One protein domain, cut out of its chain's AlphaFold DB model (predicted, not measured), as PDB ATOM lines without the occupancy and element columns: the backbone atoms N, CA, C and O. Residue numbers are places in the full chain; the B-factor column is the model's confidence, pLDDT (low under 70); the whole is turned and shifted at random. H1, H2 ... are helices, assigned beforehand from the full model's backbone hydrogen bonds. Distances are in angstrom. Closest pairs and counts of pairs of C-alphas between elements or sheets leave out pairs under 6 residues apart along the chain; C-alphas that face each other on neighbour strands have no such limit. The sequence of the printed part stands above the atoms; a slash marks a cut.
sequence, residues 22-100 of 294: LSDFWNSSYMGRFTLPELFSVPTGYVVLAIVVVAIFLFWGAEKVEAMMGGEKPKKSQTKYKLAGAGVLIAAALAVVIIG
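AT A GLANCE: This is residues 22 to 100 of the 294 residues of the protein "Rhodanese-like domain-containing protein" of Chloroflexi bacterium (UniProt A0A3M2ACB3). H3 and H4 form a long helical hairpin with short H2 at H3's start. Residues 22 to 34, with H1, stick out. The printed part, all helix with 79 residues and four named helices, is only just extended, close to loose: radius of gyration of the C-alphas 17.6 A, spans 48 by 30 by 24 A.

HOW THE PARTS SIT: H1, residues 23 to 26, touches no helix. H2, residues 36 to 40, only just touches H3, residues 44 to 68, at 44 to 47 alone: 3 C-alpha pairs within 8 A, 37 and 44 closest at 5.4 A. H4, residues 76 to 99, touches H3, opposite ways at a shallow tilt of 17 degrees, C-alphas 45 and 97 closest at 4.2 A. H2, H3 and H4 have every O i to N i+4 pair within hydrogen-bond range.

IN THESE COORDINATES: Find C-alpha 44 at (162.430, 129.207, 143.747); H3 runs 36.0 A, H4 34.7 A to C-alpha 99 at (153.334, 134.865, 145.226).

THE WHOLE: The printed part has no cut; residues 26 to 33 are under pLDDT 70.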
ATOM      1  N   LEU A  22     166.775 114.674 163.143       71.44
ATOM      2  CA  LEU A  22     167.612 114.516 161.953       71.44
ATOM      3  C   LEU A  22     168.456 115.751 161.637       71.44
ATOM      4  O   LEU A  22     169.108 115.740 160.599       71.44
ATOM      5  N   SER A  23     168.498 116.768 162.503       65.00
ATOM      6  CA  SER A  23     169.220 118.029 162.267       65.00
ATOM      7  C   SER A  23     170.684 117.802 161.894       65.00
ATOM      8  O   SER A  23     171.182 118.407 160.944       65.00
ATOM      9  N   ASP A  24     171.347 116.881 162.593       66.50
ATOM     10  CA  ASP A  24     172.772 116.596 162.416       66.50
ATOM     11  C   ASP A  24     173.033 115.880 161.089       66.50
ATOM     12  O   ASP A  24     173.974 116.206 160.371       66.50
ATOM     13  N   PHE A  25     172.166 114.936 160.713       70.44
ATOM     14  CA  PHE A  25     172.241 114.271 159.412       70.44
ATOM     15  C   PHE A  25     171.891 115.240 158.275       70.44
ATOM     16  O   PHE A  25     172.593 115.292 157.263       70.44
ATOM     17  N   TRP A  26     170.833 116.027 158.458       64.06
ATOM     18  CA  TRP A  26     170.286 116.959 157.478       64.06
ATOM     19  C   TRP A  26     171.267 118.081 157.118       64.06
ATOM     20  O   TRP A  26     171.326 118.476 155.955       64.06
ATOM     21  N   ASN A  27     172.089 118.529 158.073       63.41
ATOM     22  CA  ASN A  27     173.103 119.573 157.874       63.41
ATOM     23  C   ASN A  27     174.545 119.036 157.737       63.41
ATOM     24  O   ASN A  27     175.485 119.819 157.681       63.41
ATOM     25  N   SER A  28     174.759 117.717 157.638       62.00
ATOM     26  CA  SER A  28     176.109 117.108 157.643       62.00
ATOM     27  C   SER A  28     176.985 117.372 156.401       62.00
ATOM     28  O   SER A  28     178.134 116.928 156.344       62.00
ATOM     29  N   SER A  29     176.469 118.058 155.378       60.31
ATOM     30  CA  SER A  29     177.197 118.310 154.130       60.31
ATOM     31  C   SER A  29     178.174 119.483 154.256       60.31
ATOM     32  O   SER A  29     177.816 120.554 154.730       60.31
ATOM     33  N   TYR A  30     179.385 119.319 153.713       53.94
ATOM     34  CA  TYR A  30     180.443 120.343 153.700       53.94
ATOM     35  C   TYR A  30     180.079 121.616 152.912       53.94
ATOM     36  O   TYR A  30     180.686 122.660 153.121       53.94
ATOM     37  N   MET A  31     179.120 121.526 151.986       55.62
ATOM     38  CA  MET A  31     178.587 122.669 151.226       55.62
ATOM     39  C   MET A  31     177.254 123.178 151.794       55.62
ATOM     40  O   MET A  31     176.576 123.969 151.146       55.62
ATOM     41  N   GLY A  32     176.835 122.688 152.965       62.41
ATOM     42  CA  GLY A  32     175.506 122.952 153.501       62.41
ATOM     43  C   GLY A  32     174.398 122.468 152.558       62.41
ATOM     44  O   GLY A  32     174.531 121.449 151.865       62.41
ATOM     45  N   ARG A  33     173.286 123.209 152.540       67.38
ATOM     46  CA  ARG A  33     172.096 122.915 151.738       67.38
ATOM     47  C   ARG A  33     172.203 123.569 150.360       67.38
ATOM     48  O   ARG A  33     171.525 124.545 150.094       67.38
ATOM     49  N   PHE A  34     173.002 122.994 149.468       71.50
ATOM     50  CA  PHE A  34     173.066 123.475 148.087       71.50
ATOM     51  C   PHE A  34     171.751 123.189 147.340       71.50
ATOM     52  O   PHE A  34     171.388 122.022 147.136       71.50
ATOM     53  N   THR A  35     171.016 124.232 146.945       82.56
ATOM     54  CA  THR A  35     169.691 124.084 146.319       82.56
ATOM     55  C   THR A  35     169.693 124.304 144.798       82.56
ATOM     56  O   THR A  35     170.595 124.891 144.207       82.56
ATOM     57  N   LEU A  36     168.653 123.809 144.110       86.69
ATOM     58  CA  LEU A  36     168.485 124.033 142.667       86.69
ATOM     59  C   LEU A  36     168.338 125.529 142.291       86.69
ATOM     60  O   LEU A  36     168.909 125.916 141.270       86.69
ATOM     61  N   PRO A  37     167.608 126.372 143.055       86.69
ATOM     62  CA  PRO A  37     167.613 127.826 142.865       86.69
ATOM     63  C   PRO A  37     169.014 128.438 142.836       86.69
ATOM     64  O   PRO A  37     169.297 129.227 141.938       86.69
ATOM     65  N   GLU A  38     169.901 128.031 143.749       82.69
ATOM     66  CA  GLU A  38     171.292 128.502 143.798       82.69
ATOM     67  C   GLU A  38     172.083 128.040 142.571       82.69
ATOM     68  O   GLU A  38     172.709 128.861 141.898       82.69
ATOM     69  N   LEU A  39     171.992 126.749 142.219       87.50
ATOM     70  CA  LEU A  39     172.702 126.167 141.071       87.50
ATOM     71  C   LEU A  39     172.391 126.886 139.752       87.50
ATOM     72  O   LEU A  39     173.271 127.051 138.908       87.50
ATOM     73  N   PHE A  40     171.132 127.275 139.556       90.44
ATOM     74  CA  PHE A  40     170.676 127.925 138.327       90.44
ATOM     75  C   PHE A  40     170.540 129.446 138.457       90.44
ATOM     76  O   PHE A  40     170.208 130.097 137.469       90.44
ATOM     77  N   SER A  41     170.786 130.005 139.648       87.50
ATOM     78  CA  SER A  41     170.603 131.426 139.978       87.50
ATOM     79  C   SER A  41     169.227 131.966 139.555       87.50
ATOM     80  O   SER A  41     169.113 133.050 138.979       87.50
ATOM     81  N   VAL A  42     168.167 131.191 139.809       90.75
ATOM     82  CA  VAL A  42     166.779 131.566 139.492       90.75
ATOM     83  C   VAL A  42     165.888 131.478 140.731       90.75
ATOM     84  O   VAL A  42     166.085 130.590 141.559       90.75
ATOM     85  N   PRO A  43     164.855 132.333 140.850       88.75
ATOM     86  CA  PRO A  43     163.932 132.273 141.976       88.75
ATOM     87  C   PRO A  43     163.260 130.905 142.130       88.75
ATOM     88  O   PRO A  43     162.876 130.264 141.143       88.75
ATOM     89  N   THR A  44     163.023 130.503 143.378       88.44
ATOM     90  CA  THR A  44     162.430 129.207 143.747       88.44
ATOM     91  C   THR A  44     161.143 128.892 142.992       88.44
ATOM     92  O   THR A  44     160.942 127.752 142.573       88.44
ATOM     93  N   GLY A  45     160.294 129.893 142.736       91.25
ATOM     94  CA  GLY A  45     159.061 129.704 141.970       91.25
ATOM     95  C   GLY A  45     159.298 129.133 140.567       91.25
ATOM     96  O   GLY A  45     158.591 128.214 140.151       91.25
ATOM     97  N   TYR A  46     160.320 129.609 139.849       93.06
ATOM     98  CA  TYR A  46     160.640 129.100 138.511       93.06
ATOM     99  C   TYR A  46     161.157 127.666 138.557       93.06
ATOM    100  O   TYR A  46     160.810 126.865 137.690       93.06
ATOM    101  N   VAL A  47     161.931 127.319 139.588       93.12
ATOM    102  CA  VAL A  47     162.401 125.945 139.794       93.12
ATOM    103  C   VAL A  47     161.232 125.005 140.072       93.12
ATOM    104  O   VAL A  47     161.132 123.953 139.443       93.12
ATOM    105  N   VAL A  48     160.300 125.403 140.944       92.06
ATOM    106  CA  VAL A  48     159.074 124.637 141.223       92.06
ATOM    107  C   VAL A  48     158.265 124.428 139.942       92.06
ATOM    108  O   VAL A  48     157.881 123.298 139.638       92.06
ATOM    109  N   LEU A  49     158.057 125.485 139.150       94.38
ATOM    110  CA  LEU A  49     157.360 125.386 137.867       94.38
ATOM    111  C   LEU A  49     158.070 124.432 136.898       94.38
ATOM    112  O   LEU A  49     157.418 123.573 136.305       94.38
ATOM    113  N   ALA A  50     159.393 124.543 136.764       94.44
ATOM    114  CA  ALA A  50     160.183 123.678 135.896       94.44
ATOM    115  C   ALA A  50     160.071 122.202 136.307       94.44
ATOM    116  O   ALA A  50     159.807 121.349 135.458       94.44
ATOM    117  N   ILE A  51     160.186 121.900 137.604       93.94
ATOM    118  CA  ILE A  51     160.042 120.538 138.138       93.94
ATOM    119  C   ILE A  51     158.646 119.982 137.838       93.94
ATOM    120  O   ILE A  51     158.526 118.846 137.378       93.94
ATOM    121  N   VAL A  52     157.590 120.777 138.043       94.62
ATOM    122  CA  VAL A  52     156.210 120.359 137.752       94.62
ATOM    123  C   VAL A  52     156.022 120.066 136.262       94.62
ATOM    124  O   VAL A  52     155.443 119.036 135.908       94.62
ATOM    125  N   VAL A  53     156.545 120.918 135.377       95.06
ATOM    126  CA  VAL A  53     156.479 120.712 133.921       95.06
ATOM    127  C   VAL A  53     157.227 119.443 133.507       95.06
ATOM    128  O   VAL A  53     156.679 118.629 132.761       95.06
ATOM    129  N   VAL A  54     158.443 119.233 134.021       95.88
ATOM    130  CA  VAL A  54     159.240 118.026 133.750       95.88
ATOM    131  C   VAL A  54     158.520 116.777 134.251       95.88
ATOM    132  O   VAL A  54     158.421 115.800 133.511       95.88
ATOM    133  N   ALA A  55     157.949 116.803 135.457       93.12
ATOM    134  CA  ALA A  55     157.197 115.676 136.000       93.12
ATOM    135  C   ALA A  55     155.996 115.315 135.109       93.12
ATOM    136  O   ALA A  55     155.826 114.151 134.747       93.12
ATOM    137  N   ILE A  56     155.197 116.306 134.691       92.94
ATOM    138  CA  ILE A  56     154.058 116.092 133.783       92.94
ATOM    139  C   ILE A  56     154.532 115.507 132.445       92.94
ATOM    140  O   ILE A  56     153.910 114.575 131.929       92.94
ATOM    141  N   PHE A  57     155.642 116.013 131.900       93.81
ATOM    142  CA  PHE A  57     156.219 115.506 130.658       93.81
ATOM    143  C   PHE A  57     156.711 114.059 130.789       93.81
ATOM    144  O   PHE A  57     156.456 113.254 129.897       93.81
ATOM    145  N   LEU A  58     157.352 113.700 131.904       93.69
ATOM    146  CA  LEU A  58     157.805 112.333 132.176       93.69
ATOM    147  C   LEU A  58     156.631 111.358 132.304       93.69
ATOM    148  O   LEU A  58     156.670 110.290 131.697       93.69
ATOM    149  N   PHE A  59     155.563 111.729 133.020       89.00
ATOM    150  CA  PHE A  59     154.349 110.906 133.094       89.00
ATOM    151  C   PHE A  59     153.711 110.717 131.715       89.00
ATOM    152  O   PHE A  59     153.351 109.600 131.345       89.00
ATOM    153  N   TRP A  60     153.613 111.788 130.928       88.69
ATOM    154  CA  TRP A  60     153.120 111.709 129.556       88.69
ATOM    155  C   TRP A  60     154.019 110.841 128.657       88.69
ATOM    156  O   TRP A  60     153.519 110.059 127.847       88.69
ATOM    157  N   GLY A  61     155.340 110.941 128.815       88.94
ATOM    158  CA  GLY A  61     156.325 110.133 128.099       88.94
ATOM    159  C   GLY A  61     156.225 108.646 128.439       88.94
ATOM    160  O   GLY A  61     156.208 107.817 127.530       88.94
ATOM    161  N   ALA A  62     156.074 108.304 129.721       87.00
ATOM    162  CA  ALA A  62     155.861 106.930 130.171       87.00
ATOM    163  C   ALA A  62     154.598 106.322 129.536       87.00
ATOM    164  O   ALA A  62     154.664 105.239 128.959       87.00
ATOM    165  N   GLU A  63     153.484 107.064 129.517       85.56
ATOM    166  CA  GLU A  63     152.254 106.624 128.842       85.56
ATOM    167  C   GLU A  63     152.460 106.395 127.337       85.56
ATOM    168  O   GLU A  63     151.885 105.471 126.755       85.56
ATOM    169  N   LYS A  64     153.273 107.228 126.675       84.25
ATOM    170  CA  LYS A  64     153.594 107.051 125.252       84.25
ATOM    171  C   LYS A  64     154.411 105.790 125.002       84.25
ATOM    172  O   LYS A  64     154.113 105.084 124.041       84.25
ATOM    173  N   VAL A  65     155.393 105.504 125.851       88.38
ATOM    174  CA  VAL A  65     156.220 104.294 125.758       88.38
ATOM    175  C   VAL A  65     155.380 103.042 126.025       88.38
ATOM    176  O   VAL A  65     155.427 102.102 125.233       88.38
ATOM    177  N   GLU A  66     154.528 103.049 127.052       85.69
ATOM    178  CA  GLU A  66     153.580 101.957 127.321       85.69
ATOM    179  C   GLU A  66     152.634 101.717 126.139       85.69
ATOM    180  O   GLU A  66     152.441 100.576 125.714       85.69
ATOM    181  N   ALA A  67     152.095 102.788 125.548       84.31
ATOM    182  CA  ALA A  67     151.221 102.684 124.385       84.31
ATOM    183  C   ALA A  67     151.936 102.115 123.146       84.31
ATOM    184  O   ALA A  67     151.297 101.443 122.335       84.31
ATOM    185  N   MET A  68     153.241 102.368 122.985       85.94
ATOM    186  CA  MET A  68     154.050 101.776 121.912       85.94
ATOM    187  C   MET A  68     154.353 100.292 122.158       85.94
ATOM    188  O   MET A  68     154.392  99.523 121.203       85.94
ATOM    189  N   MET A  69     154.518  99.874 123.416       85.69
ATOM    190  CA  MET A  69     154.792  98.479 123.796       85.69
ATOM    191  C   MET A  69     153.532  97.601 123.901       85.69
ATOM    192  O   MET A  69     153.609  96.463 124.358       85.69
ATOM    193  N   GLY A  70     152.371  98.100 123.466       79.75
ATOM    194  CA  GLY A  70     151.116  97.343 123.472       79.75
ATOM    195  C   GLY A  70     150.372  97.352 124.811       79.75
ATOM    196  O   GLY A  70     149.483  96.527 125.011       79.75
ATOM    197  N   GLY A  71     150.707  98.278 125.714       75.88
ATOM    198  CA  GLY A  71     149.966  98.502 126.953       75.88
ATOM    199  C   GLY A  71     148.524  98.960 126.709       75.88
ATOM    200  O   GLY A  71     148.174  99.499 125.652       75.88
ATOM    201  N   GLU A  72     147.657  98.747 127.700       72.31
ATOM    202  CA  GLU A  72     146.262  99.180 127.625       72.31
ATOM    203  C   GLU A  72     146.160 100.707 127.502       72.31
ATOM    204  O   GLU A  72     146.760 101.463 128.266       72.31
ATOM    205  N   LYS A  73     145.343 101.191 126.558       70.19
ATOM    206  CA  LYS A  73     145.068 102.629 126.453       70.19
ATOM    207  C   LYS A  73     144.262 103.090 127.676       70.19
ATOM    208  O   LYS A  73     143.268 102.441 128.016       70.19
ATOM    209  N   PRO A  74     144.600 104.237 128.293       66.44
ATOM    210  CA  PRO A  74     143.874 104.733 129.456       66.44
ATOM    211  C   PRO A  74     142.395 104.977 129.125       66.44
ATOM    212  O   PRO A  74     142.047 105.467 128.044       66.44
ATOM    213  N   LYS A  75     141.499 104.659 130.069       74.06
ATOM    214  CA  LYS A  75     140.058 104.904 129.896       74.06
ATOM    215  C   LYS A  75     139.806 106.409 129.737       74.06
ATOM    216  O   LYS A  75     140.363 107.213 130.482       74.06
ATOM    217  N   LYS A  76     138.882 106.805 128.848       68.25
ATOM    218  CA  LYS A  76     138.543 108.226 128.595       68.25
ATOM    219  C   LYS A  76     138.199 109.025 129.862       68.25
ATOM    220  O   LYS A  76     138.476 110.221 129.902       68.25
ATOM    221  N   SER A  77     137.591 108.407 130.884       65.69
ATOM    222  CA  SER A  77     137.320 109.104 132.153       65.69
ATOM    223  C   SER A  77     138.603 109.380 132.938       65.69
ATOM    224  O   SER A  77     138.768 110.485 133.440       65.69
ATOM    225  N   GLN A  78     139.554 108.441 132.961       75.75
ATOM    226  CA  GLN A  78     140.853 108.617 133.614       75.75
ATOM    227  C   GLN A  78     141.666 109.733 132.951       75.75
ATOM    228  O   GLN A  78     142.266 110.537 133.654       75.75
ATOM    229  N   THR A  79     141.624 109.853 131.619       78.25
ATOM    230  CA  THR A  79     142.296 110.945 130.893       78.25
ATOM    231  C   THR A  79     141.789 112.330 131.311       78.25
ATOM    232  O   THR A  79     142.592 113.248 131.458       78.25
ATOM    233  N   LYS A  80     140.480 112.495 131.561       80.00
ATOM    234  CA  LYS A  80     139.915 113.780 132.018       80.00
ATOM    235  C   LYS A  80     140.425 114.174 133.404       80.00
ATOM    236  O   LYS A  80     140.829 115.316 133.590       80.00
ATOM    237  N   TYR A  81     140.445 113.239 134.356       84.19
ATOM    238  CA  TYR A  81     140.960 113.506 135.703       84.19
ATOM    239  C   TYR A  81     142.471 113.756 135.710       84.19
ATOM    240  O   TYR A  81     142.930 114.617 136.451       84.19
ATOM    241  N   LYS A  82     143.237 113.066 134.853       84.44
ATOM    242  CA  LYS A  82     144.676 113.316 134.673       84.44
ATOM    243  C   LYS A  82     144.947 114.726 134.147       84.44
ATOM    244  O   LYS A  82     145.762 115.435 134.724       84.44
ATOM    245  N   LEU A  83     144.229 115.153 133.105       87.50
ATOM    246  CA  LEU A  83     144.345 116.510 132.560       87.50
ATOM    247  C   LEU A  83     143.925 117.575 133.580       87.50
ATOM    248  O   LEU A  83     144.609 118.584 133.718       87.50
ATOM    249  N   ALA A  84     142.841 117.337 134.325       90.19
ATOM    250  CA  ALA A  84     142.418 118.232 135.397       90.19
ATOM    251  C   ALA A  84     143.480 118.331 136.506       90.19
ATOM    252  O   ALA A  84     143.835 119.434 136.907       90.19
ATOM    253  N   GLY A  85     144.036 117.201 136.952       89.81
ATOM    254  CA  GLY A  85     145.107 117.167 137.951       89.81
ATOM    255  C   GLY A  85     146.373 117.889 137.487       89.81
ATOM    256  O   GLY A  85     146.915 118.700 138.232       89.81
ATOM    257  N   ALA A  86     146.803 117.671 136.241       91.12
ATOM    258  CA  ALA A  86     147.930 118.392 135.648       91.12
ATOM    259  C   ALA A  86     147.670 119.906 135.583       91.12
ATOM    260  O   ALA A  86     148.545 120.695 135.930       91.12
ATOM    261  N   GLY A  87     146.453 120.313 135.205       93.69
ATOM    262  CA  GLY A  87     146.042 121.717 135.212       93.69
ATOM    263  C   GLY A  87     146.099 122.345 136.606       93.69
ATOM    264  O   GLY A  87     146.621 123.447 136.750       93.69
ATOM    265  N   VAL A  88     145.636 121.631 137.639       94.44
ATOM    266  CA  VAL A  88     145.721 122.083 139.040       94.44
ATOM    267  C   VAL A  88     147.175 122.231 139.490       94.44
ATOM    268  O   VAL A  88     147.511 123.241 140.099       94.44
ATOM    269  N   LEU A  89     148.049 121.273 139.166       93.56
ATOM    270  CA  LEU A  89     149.470 121.343 139.527       93.56
ATOM    271  C   LEU A  89     150.180 122.525 138.860       93.56
ATOM    272  O   LEU A  89     150.929 123.238 139.521       93.56
ATOM    273  N   ILE A  90     149.918 122.765 137.573       95.12
ATOM    274  CA  ILE A  90     150.470 123.924 136.860       95.12
ATOM    275  C   ILE A  90     149.934 125.224 137.464       95.12
ATOM    276  O   ILE A  90     150.710 126.142 137.702       95.12
ATOM    277  N   ALA A  91     148.631 125.305 137.754       95.06
ATOM    278  CA  ALA A  91     148.041 126.484 138.382       95.06
ATOM    279  C   ALA A  91     148.654 126.764 139.764       95.06
ATOM    280  O   ALA A  91     148.967 127.912 140.064       95.06
ATOM    281  N   ALA A  92     148.887 125.727 140.573       93.44
ATOM    282  CA  ALA A  92     149.560 125.854 141.862       93.44
ATOM    283  C   ALA A  92     151.017 126.319 141.705       93.44
ATOM    284  O   ALA A  92     151.442 127.235 142.401       93.44
ATOM    285  N   ALA A  93     151.771 125.753 140.759       92.44
ATOM    286  CA  ALA A  93     153.147 126.178 140.495       92.44
ATOM    287  C   ALA A  93     153.225 127.631 140.000       92.44
ATOM    288  O   ALA A  93     154.083 128.392 140.442       92.44
ATOM    289  N   LEU A  94     152.300 128.043 139.129       94.69
ATOM    290  CA  LEU A  94     152.173 129.434 138.696       94.69
ATOM    291  C   LEU A  94     151.800 130.356 139.859       94.69
ATOM    292  O   LEU A  94     152.338 131.454 139.945       94.69
ATOM    293  N   ALA A  95     150.936 129.913 140.775       93.31
ATOM    294  CA  ALA A  95     150.634 130.672 141.982       93.31
ATOM    295  C   ALA A  95     151.890 130.881 142.841       93.31
ATOM    296  O   ALA A  95     152.114 131.996 143.289       93.31
ATOM    297  N   VAL A  96     152.753 129.869 143.001       91.00
ATOM    298  CA  VAL A  96     154.042 130.021 143.707       91.00
ATOM    299  C   VAL A  96     154.961 131.024 142.999       91.00
ATOM    300  O   VAL A  96     155.602 131.827 143.666       91.00
ATOM    301  N   VAL A  97     155.007 131.027 141.661       92.69
ATOM    302  CA  VAL A  97     155.763 132.039 140.894       92.69
ATOM    303  C   VAL A  97     155.217 133.449 141.134       92.69
ATOM    304  O   VAL A  97     156.000 134.383 141.266       92.69
ATOM    305  N   ILE A  98     153.891 133.605 141.182       92.19
ATOM    306  CA  ILE A  98     153.228 134.903 141.365       92.19
ATOM    307  C   ILE A  98     153.376 135.411 142.806       92.19
ATOM    308  O   ILE A  98     153.592 136.600 143.002       92.19
ATOM    309  N   ILE A  99     153.236 134.527 143.798       90.25
ATOM    310  CA  ILE A  99     153.334 134.865 145.226       90.25
ATOM    311  C   ILE A  99     154.792 135.124 145.623       90.25
ATOM    312  O   ILE A  99     155.060 136.051 146.377       90.25
ATOM    313  N   GLY A 100     155.735 134.336 145.100       85.81
ATOM    314  CA  GLY A 100     157.150 134.445 145.444       85.81
ATOM    315  C   GLY A 100     157.491 133.865 146.821       85.81
ATOM    316  O   GLY A 100     156.707 133.136 147.430       85.81
TER     317      GLY A 100